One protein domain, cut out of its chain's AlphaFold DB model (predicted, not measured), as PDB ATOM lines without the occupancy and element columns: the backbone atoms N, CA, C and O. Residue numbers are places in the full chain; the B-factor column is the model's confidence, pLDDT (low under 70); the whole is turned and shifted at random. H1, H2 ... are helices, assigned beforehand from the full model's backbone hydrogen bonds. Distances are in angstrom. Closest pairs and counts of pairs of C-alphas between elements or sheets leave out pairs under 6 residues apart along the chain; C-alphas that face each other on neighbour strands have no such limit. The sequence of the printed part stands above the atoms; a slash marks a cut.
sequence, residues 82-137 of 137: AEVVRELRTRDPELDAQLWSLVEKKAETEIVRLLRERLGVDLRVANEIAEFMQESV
ATOM      1  N   ALA A  82      41.511 -10.254  -3.151       90.38
ATOM      2  CA  ALA A  82      41.374  -9.973  -4.578       90.38
ATOM      3  C   ALA A  82      39.945 -10.212  -5.085       90.38
ATOM      4  O   ALA A  82      39.392  -9.400  -5.830       90.38
ATOM      5  N   GLU A  83      39.324 -11.315  -4.659       91.94
ATOM      6  CA  GLU A  83      37.932 -11.603  -4.999       91.94
ATOM      7  C   GLU A  83      36.968 -10.647  -4.304       91.94
ATOM      8  O   GLU A  83      36.014 -10.215  -4.943       91.94
ATOM      9  N   VAL A  84      37.238 -10.255  -3.054       92.12
ATOM     10  CA  VAL A  84      36.443  -9.240  -2.343       92.12
ATOM     11  C   VAL A  84      36.465  -7.907  -3.093       92.12
ATOM     12  O   VAL A  84      35.405  -7.342  -3.333       92.12
ATOM     13  N   VAL A  85      37.630  -7.420  -3.527       91.81
ATOM     14  CA  VAL A  85      37.737  -6.158  -4.286       91.81
ATOM     15  C   VAL A  85      37.073  -6.269  -5.665       91.81
ATOM     16  O   VAL A  85      36.376  -5.352  -6.099       91.81
ATOM     17  N   ARG A  86      37.219  -7.406  -6.357       91.50
ATOM     18  CA  ARG A  86      36.524  -7.649  -7.635       91.50
ATOM     19  C   ARG A  86      35.003  -7.642  -7.466       91.50
ATOM     20  O   ARG A  86      34.285  -7.058  -8.281       91.50
ATOM     21  N   GLU A  87      34.519  -8.300  -6.423       91.25
ATOM     22  CA  GLU A  87      33.100  -8.366  -6.093       91.25
ATOM     23  C   GLU A  87      32.581  -6.990  -5.652       91.25
ATOM     24  O   GLU A  87      31.503  -6.581  -6.074       91.25
ATOM     25  N   LEU A  88      33.383  -6.220  -4.907       91.12
ATOM     26  CA  LEU A  88      33.082  -4.845  -4.510       91.12
ATOM     27  C   LEU A  88      32.824  -3.950  -5.719       91.12
ATOM     28  O   LEU A  88      31.796  -3.283  -5.766       91.12
ATOM     29  N   ARG A  89      33.693  -4.006  -6.734       91.50
ATOM     30  CA  ARG A  89      33.511  -3.264  -7.990       91.50
ATOM     31  C   ARG A  89      32.190  -3.581  -8.687       91.50
ATOM     32  O   ARG A  89      31.625  -2.725  -9.361       91.50
ATOM     33  N   THR A  90      31.706  -4.811  -8.544       91.19
ATOM     34  CA  THR A  90      30.455  -5.259  -9.166       91.19
ATOM     35  C   THR A  90      29.238  -4.876  -8.319       91.19
ATOM     36  O   THR A  90      28.210  -4.485  -8.867       91.19
ATOM     37  N   ARG A  91      29.348  -4.972  -6.988       89.62
ATOM     38  CA  ARG A  91      28.251  -4.727  -6.037       89.62
ATOM     39  C   ARG A  91      28.027  -3.255  -5.716       89.62
ATOM     40  O   ARG A  91      26.880  -2.831  -5.626       89.62
ATOM     41  N   ASP A  92      29.102  -2.503  -5.515       91.56
ATOM     42  CA  ASP A  92      29.080  -1.080  -5.171       91.56
ATOM     43  C   ASP A  92      30.200  -0.347  -5.943       91.56
ATOM     44  O   ASP A  92      31.255  -0.031  -5.384       91.56
ATOM     45  N   PRO A  93      30.003  -0.092  -7.255       93.19
ATOM     46  CA  PRO A  93      31.001   0.586  -8.085       93.19
ATOM     47  C   PRO A  93      31.282   2.024  -7.624       93.19
ATOM     48  O   PRO A  93      32.358   2.557  -7.892       93.19
ATOM     49  N   GLU A  94      30.332   2.662  -6.933       93.56
ATOM     50  CA  GLU A  94      30.520   4.002  -6.377       93.56
ATOM     51  C   GLU A  94      31.508   3.971  -5.204       93.56
ATOM     52  O   GLU A  94      32.426   4.793  -5.144       93.56
ATOM     53  N   LEU A  95      31.363   2.997  -4.303       92.94
ATOM     54  CA  LEU A  95      32.315   2.770  -3.222       92.94
ATOM     55  C   LEU A  95      33.697   2.364  -3.750       92.94
ATOM     56  O   LEU A  95      34.689   2.905  -3.267       92.94
ATOM     57  N   ASP A  96      33.778   1.484  -4.756       95.25
ATOM     58  CA  ASP A  96      35.055   1.124  -5.403       95.25
ATOM     59  C   ASP A  96      35.774   2.380  -5.922       95.25
ATOM     60  O   ASP A  96      36.929   2.622  -5.575       95.25
ATOM     61  N   ALA A  97      35.077   3.250  -6.662       95.12
ATOM     62  CA  ALA A  97      35.656   4.490  -7.182       95.12
ATOM     63  C   ALA A  97      36.149   5.439  -6.072       95.12
ATOM     64  O   ALA A  97      37.222   6.040  -6.192       95.12
ATOM     65  N   GLN A  98      35.394   5.567  -4.975       95.25
ATOM     66  CA  GLN A  98      35.813   6.365  -3.819       95.25
ATOM     67  C   GLN A  98      37.077   5.797  -3.167       95.25
ATOM     68  O   GLN A  98      38.004   6.555  -2.873       95.25
ATOM     69  N   LEU A  99      37.138   4.478  -2.975       94.88
ATOM     70  CA  LEU A  99      38.295   3.808  -2.387       94.88
ATOM     71  C   LEU A  99      39.534   3.958  -3.274       94.88
ATOM     72  O   LEU A  99      40.580   4.342  -2.759       94.88
ATOM     73  N   TRP A 100      39.425   3.776  -4.594       95.25
ATOM     74  CA  TRP A 100      40.555   3.982  -5.513       95.25
ATOM     75  C   TRP A 100      41.056   5.431  -5.522       95.25
ATOM     76  O   TRP A 100      42.264   5.659  -5.502       95.25
ATOM     77  N   SER A 101      40.162   6.422  -5.430       95.94
ATOM     78  CA  SER A 101      40.582   7.823  -5.274       95.94
ATOM     79  C   SER A 101      41.358   8.068  -3.973       95.94
ATOM     80  O   SER A 101      42.266   8.902  -3.935       95.94
ATOM     81  N   LEU A 102      41.015   7.367  -2.887       95.44
ATOM     82  CA  LEU A 102      41.750   7.446  -1.622       95.44
ATOM     83  C   LEU A 102      43.084   6.690  -1.681       95.44
ATOM     84  O   LEU A 102      44.068   7.161  -1.107       95.44
ATOM     85  N   VAL A 103      43.137   5.568  -2.403       94.75
ATOM     86  CA  VAL A 103      44.359   4.794  -2.660       94.75
ATOM     87  C   VAL A 103      45.386   5.649  -3.407       94.75
ATOM     88  O   VAL A 103      46.518   5.776  -2.943       94.75
ATOM     89  N   GLU A 104      44.984   6.340  -4.478       94.38
ATOM     90  CA  GLU A 104      45.851   7.276  -5.218       94.38
ATOM     91  C   GLU A 104      46.406   8.399  -4.326       94.38
ATOM     92  O   GLU A 104      47.550   8.831  -4.473       94.38
ATOM     93  N   LYS A 105      45.602   8.856  -3.359       93.94
ATOM     94  CA  LYS A 105      45.975   9.889  -2.380       93.94
ATOM     95  C   LYS A 105      46.772   9.347  -1.192       93.94
ATOM     96  O   LYS A 105      47.167  10.140  -0.339       93.94
ATOM     97  N   LYS A 106      47.010   8.032  -1.119       92.62
ATOM     98  CA  LYS A 106      47.659   7.342   0.011       92.62
ATOM     99  C   LYS A 106      46.972   7.610   1.361       92.62
ATOM    100  O   LYS A 106      47.628   7.699   2.395       92.62
ATOM    101  N   ALA A 107      45.647   7.749   1.348       93.69
ATOM    102  CA  ALA A 107      44.825   8.071   2.514       93.69
ATOM    103  C   ALA A 107      44.316   6.793   3.217       93.69
ATOM    104  O   ALA A 107      43.127   6.482   3.196       93.69
ATOM    105  N   GLU A 108      45.231   6.008   3.798       92.12
ATOM    106  CA  GLU A 108      44.935   4.679   4.371       92.12
ATOM    107  C   GLU A 108      43.868   4.712   5.473       92.12
ATOM    108  O   GLU A 108      42.937   3.906   5.481       92.12
ATOM    109  N   THR A 109      43.958   5.682   6.386       93.94
ATOM    110  CA  THR A 109      43.014   5.787   7.510       93.94
ATOM    111  C   THR A 109      41.589   6.035   7.011       93.94
ATOM    112  O   THR A 109      40.629   5.476   7.543       93.94
ATOM    113  N   GLU A 110      41.438   6.840   5.962       94.75
ATOM    114  CA  GLU A 110      40.163   7.124   5.318       94.75
ATOM    115  C   GLU A 110      39.606   5.904   4.580       94.75
ATOM    116  O   GLU A 110      38.400   5.672   4.666       94.75
ATOM    117  N   ILE A 111      40.455   5.109   3.917       94.06
ATOM    118  CA  ILE A 111      40.063   3.841   3.273       94.06
ATOM    119  C   ILE A 111      39.485   2.896   4.327       94.06
ATOM    120  O   ILE A 111      38.344   2.449   4.207       94.06
ATOM    121  N   VAL A 112      40.239   2.650   5.399       93.38
ATOM    122  CA  VAL A 112      39.834   1.756   6.491       93.38
ATOM    123  C   VAL A 112      38.542   2.243   7.142       93.38
ATOM    124  O   VAL A 112      37.627   1.453   7.383       93.38
ATOM    125  N   ARG A 113      38.420   3.549   7.404       93.56
ATOM    126  CA  ARG A 113      37.193   4.136   7.956       93.56
ATOM    127  C   ARG A 113      36.000   3.903   7.029       93.56
ATOM    128  O   ARG A 113      34.961   3.442   7.496       93.56
ATOM    129  N   LEU A 114      36.156   4.180   5.735       93.19
ATOM    130  CA  LEU A 114      35.086   4.045   4.751       93.19
ATOM    131  C   LEU A 114      34.645   2.584   4.587       93.19
ATOM    132  O   LEU A 114      33.445   2.313   4.574       93.19
ATOM    133  N   LEU A 115      35.588   1.637   4.548       91.69
ATOM    134  CA  LEU A 115      35.297   0.200   4.500       91.69
ATOM    135  C   LEU A 115      34.478  -0.251   5.711       91.69
ATOM    136  O   LEU A 115      33.472  -0.938   5.558       91.69
ATOM    137  N   ARG A 116      34.855   0.175   6.920       89.69
ATOM    138  CA  ARG A 116      34.115  -0.170   8.144       89.69
ATOM    139  C   ARG A 116      32.720   0.448   8.177       89.69
ATOM    140  O   ARG A 116      31.784  -0.198   8.631       89.69
ATOM    141  N   GLU A 117      32.568   1.684   7.710       89.62
ATOM    142  CA  GLU A 117      31.274   2.376   7.688       89.62
ATOM    143  C   GLU A 117      30.318   1.793   6.644       89.62
ATOM    144  O   GLU A 117      29.122   1.670   6.904       89.62
ATOM    145  N   ARG A 118      30.834   1.430   5.467       88.81
ATOM    146  CA  ARG A 118      30.015   0.998   4.328       88.81
ATOM    147  C   ARG A 118      29.806  -0.509   4.272       88.81
ATOM    148  O   ARG A 118      28.713  -0.951   3.936       88.81
ATOM    149  N   LEU A 119      30.830  -1.287   4.612       84.00
ATOM    150  CA  LEU A 119      30.789  -2.749   4.577       84.00
ATOM    151  C   LEU A 119      30.628  -3.365   5.965       84.00
ATOM    152  O   LEU A 119      30.546  -4.582   6.058       84.00
ATOM    153  N   GLY A 120      30.621  -2.571   7.042       81.12
ATOM    154  CA  GLY A 120      30.441  -3.061   8.416       81.12
ATOM    155  C   GLY A 120      31.460  -4.112   8.863       81.12
ATOM    156  O   GLY A 120      31.221  -4.848   9.822       81.12
ATOM    157  N   VAL A 121      32.592  -4.195   8.166       83.62
ATOM    158  CA  VAL A 121      33.683  -5.106   8.497       83.62
ATOM    159  C   VAL A 121      34.420  -4.627   9.745       83.62
ATOM    160  O   VAL A 121      34.414  -3.442  10.097       83.62
ATOM    161  N   ASP A 122      35.067  -5.557  10.442       83.94
ATOM    162  CA  ASP A 122      35.938  -5.195  11.550       83.94
ATOM    163  C   ASP A 122      37.218  -4.491  11.061       83.94
ATOM    164  O   ASP A 122      37.529  -4.442   9.869       83.94
ATOM    165  N   LEU A 123      37.961  -3.911  12.007       87.12
ATOM    166  CA  LEU A 123      39.182  -3.160  11.714       87.12
ATOM    167  C   LEU A 123      40.245  -4.007  11.006       87.12
ATOM    168  O   LEU A 123      40.942  -3.491  10.140       87.12
ATOM    169  N   ARG A 124      40.378  -5.287  11.366       86.75
ATOM    170  CA  ARG A 124      41.398  -6.154  10.780       86.75
ATOM    171  C   ARG A 124      41.061  -6.448   9.324       86.75
ATOM    172  O   ARG A 124      41.910  -6.249   8.468       86.75
ATOM    173  N   VAL A 125      39.826  -6.858   9.044       86.38
ATOM    174  CA  VAL A 125      39.376  -7.117   7.669       86.38
ATOM    175  C   VAL A 125      39.472  -5.850   6.817       86.38
ATOM    176  O   VAL A 125      39.931  -5.916   5.681       86.38
ATOM    177  N   ALA A 126      39.099  -4.688   7.364       90.38
ATOM    178  CA  ALA A 126      39.240  -3.412   6.665       90.38
ATOM    179  C   ALA A 126      40.701  -3.084   6.317       90.38
ATOM    180  O   ALA A 126      40.963  -2.640   5.203       90.38
ATOM    181  N   ASN A 127      41.635  -3.317   7.245       91.38
ATOM    182  CA  ASN A 127      43.063  -3.120   6.995       91.38
ATOM    183  C   ASN A 127      43.579  -4.065   5.907       91.38
ATOM    184  O   ASN A 127      44.235  -3.601   4.985       91.38
ATOM    185  N   GLU A 128      43.240  -5.357   5.965       91.44
ATOM    186  CA  GLU A 128      43.707  -6.341   4.974       91.44
ATOM    187  C   GLU A 128      43.164  -6.029   3.559       91.44
ATOM    188  O   GLU A 128      43.885  -6.163   2.572       91.44
ATOM    189  N   ILE A 129      41.927  -5.520   3.440       91.50
ATOM    190  CA  ILE A 129      41.400  -5.010   2.160       91.50
ATOM    191  C   ILE A 129      42.173  -3.762   1.706       91.50
ATOM    192  O   ILE A 129      42.543  -3.667   0.537       91.50
ATOM    193  N   ALA A 130      42.394  -2.798   2.605       93.19
ATOM    194  CA  ALA A 130      43.074  -1.544   2.284       93.19
ATOM    195  C   ALA A 130      44.518  -1.775   1.814       93.19
ATOM    196  O   ALA A 130      44.920  -1.216   0.794       93.19
ATOM    197  N   GLU A 131      45.257  -2.634   2.518       93.31
ATOM    198  CA  GLU A 131      46.617  -3.059   2.177       93.31
ATOM    199  C   GLU A 131      46.641  -3.704   0.790       93.31
ATOM    200  O   GLU A 131      47.361  -3.239  -0.094       93.31
ATOM    201  N   PHE A 132      45.751  -4.671   0.535       93.69
ATOM    202  CA  PHE A 132      45.648  -5.310  -0.777       93.69
ATOM    203  C   PHE A 132      45.380  -4.301  -1.912       93.69
ATOM    204  O   PHE A 132      45.974  -4.392  -2.989       93.69
ATOM    205  N   MET A 133      44.490  -3.323  -1.698       92.31
ATOM    206  CA  MET A 133      44.195  -2.294  -2.704       92.31
ATOM    207  C   MET A 133      45.398  -1.383  -2.977       92.31
ATOM    208  O   MET A 133      45.610  -0.994  -4.122       92.31
ATOM    209  N   GLN A 134      46.189  -1.056  -1.954       90.44
ATOM    210  CA  GLN A 134      47.389  -0.229  -2.095       90.44
ATOM    211  C   GLN A 134      48.535  -0.962  -2.795       90.44
ATOM    212  O   GLN A 134      49.256  -0.348  -3.576       90.44
ATOM    213  N   GLU A 135      48.686  -2.264  -2.551       90.75
ATOM    214  CA  GLU A 135      49.655  -3.117  -3.250       90.75
ATOM    215  C   GLU A 135      49.291  -3.356  -4.723       90.75
ATOM    216  O   GLU A 135      50.139  -3.749  -5.522       90.75
ATOM    217  N   SER A 136      48.028  -3.121  -5.087       84.88
ATOM    218  CA  SER A 136      47.500  -3.326  -6.439       84.88
ATOM    219  C   SER A 136      47.656  -2.104  -7.368       84.88
ATOM    220  O   SER A 136      47.123  -2.137  -8.481       84.88
ATOM    221  N   VAL A 137      48.343  -1.040  -6.923       77.44
ATOM    222  CA  VAL A 137      48.664   0.190  -7.689       77.44
ATOM    223  C   VAL A 137      50.026   0.075  -8.358       77.44
ATOM    224  O   VAL A 137      50.109   0.404  -9.562       77.44
TER     225      VAL A 137
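This is residues 82 to 137 of the 137 residues of an uncharacterized protein of Saccharopolyspora sp. 16K404 (UniProt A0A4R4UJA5). The longest helix, H4, crosses one side of a helical hairpin of H2 and H3, mainly over H3, and H1 folds back from H2 to meet H4. The 56 printed residues hold four named helices, H1 to H4 in order, and no named strand: all helix, mostly crossed. It is compact, radius of gyration of the C-alphas 9.8 A, spanning 23 by 23 by 18 A.

Start at H4, residues 123 to 135; it touches H3, residues 108 to 119, at a steep tilt of 57 degrees, opposite ways, closest C-alphas Val 112 and Ala 126, 5.2 A. H3 touches H2, residues 93 to 104, as a hairpin at a shallow tilt of 13 degrees, closest C-alphas Leu 99 and Ile 111, 5.9 A; here H2 uses residues 99 to 103 alone. H1, residues 82 to 91, touches residues 129 to 133 of H4 alone, about perpendicular at 84 degrees, closest C-alphas Ala 82 and Phe 132, 7.4 A. H1 and H3 are apart. In H1, H2, H3 and H4 every O i to N i+4 pair is within hydrogen-bond range.

Find C-alpha 82 at (41.374, -9.973, -4.578), where H1 begins its 14.2 A. H2 measures 16.5 A, H3 16.0 A; H4 runs 18.3 A to C-alpha 135 at (49.655, -3.117, -3.250).

The farthest C-alphas, Gly 120 and Val 137, are 24.5 A apart. The printed part has no cut, its three links are tight, and no printed residue is under 70 in pLDDT.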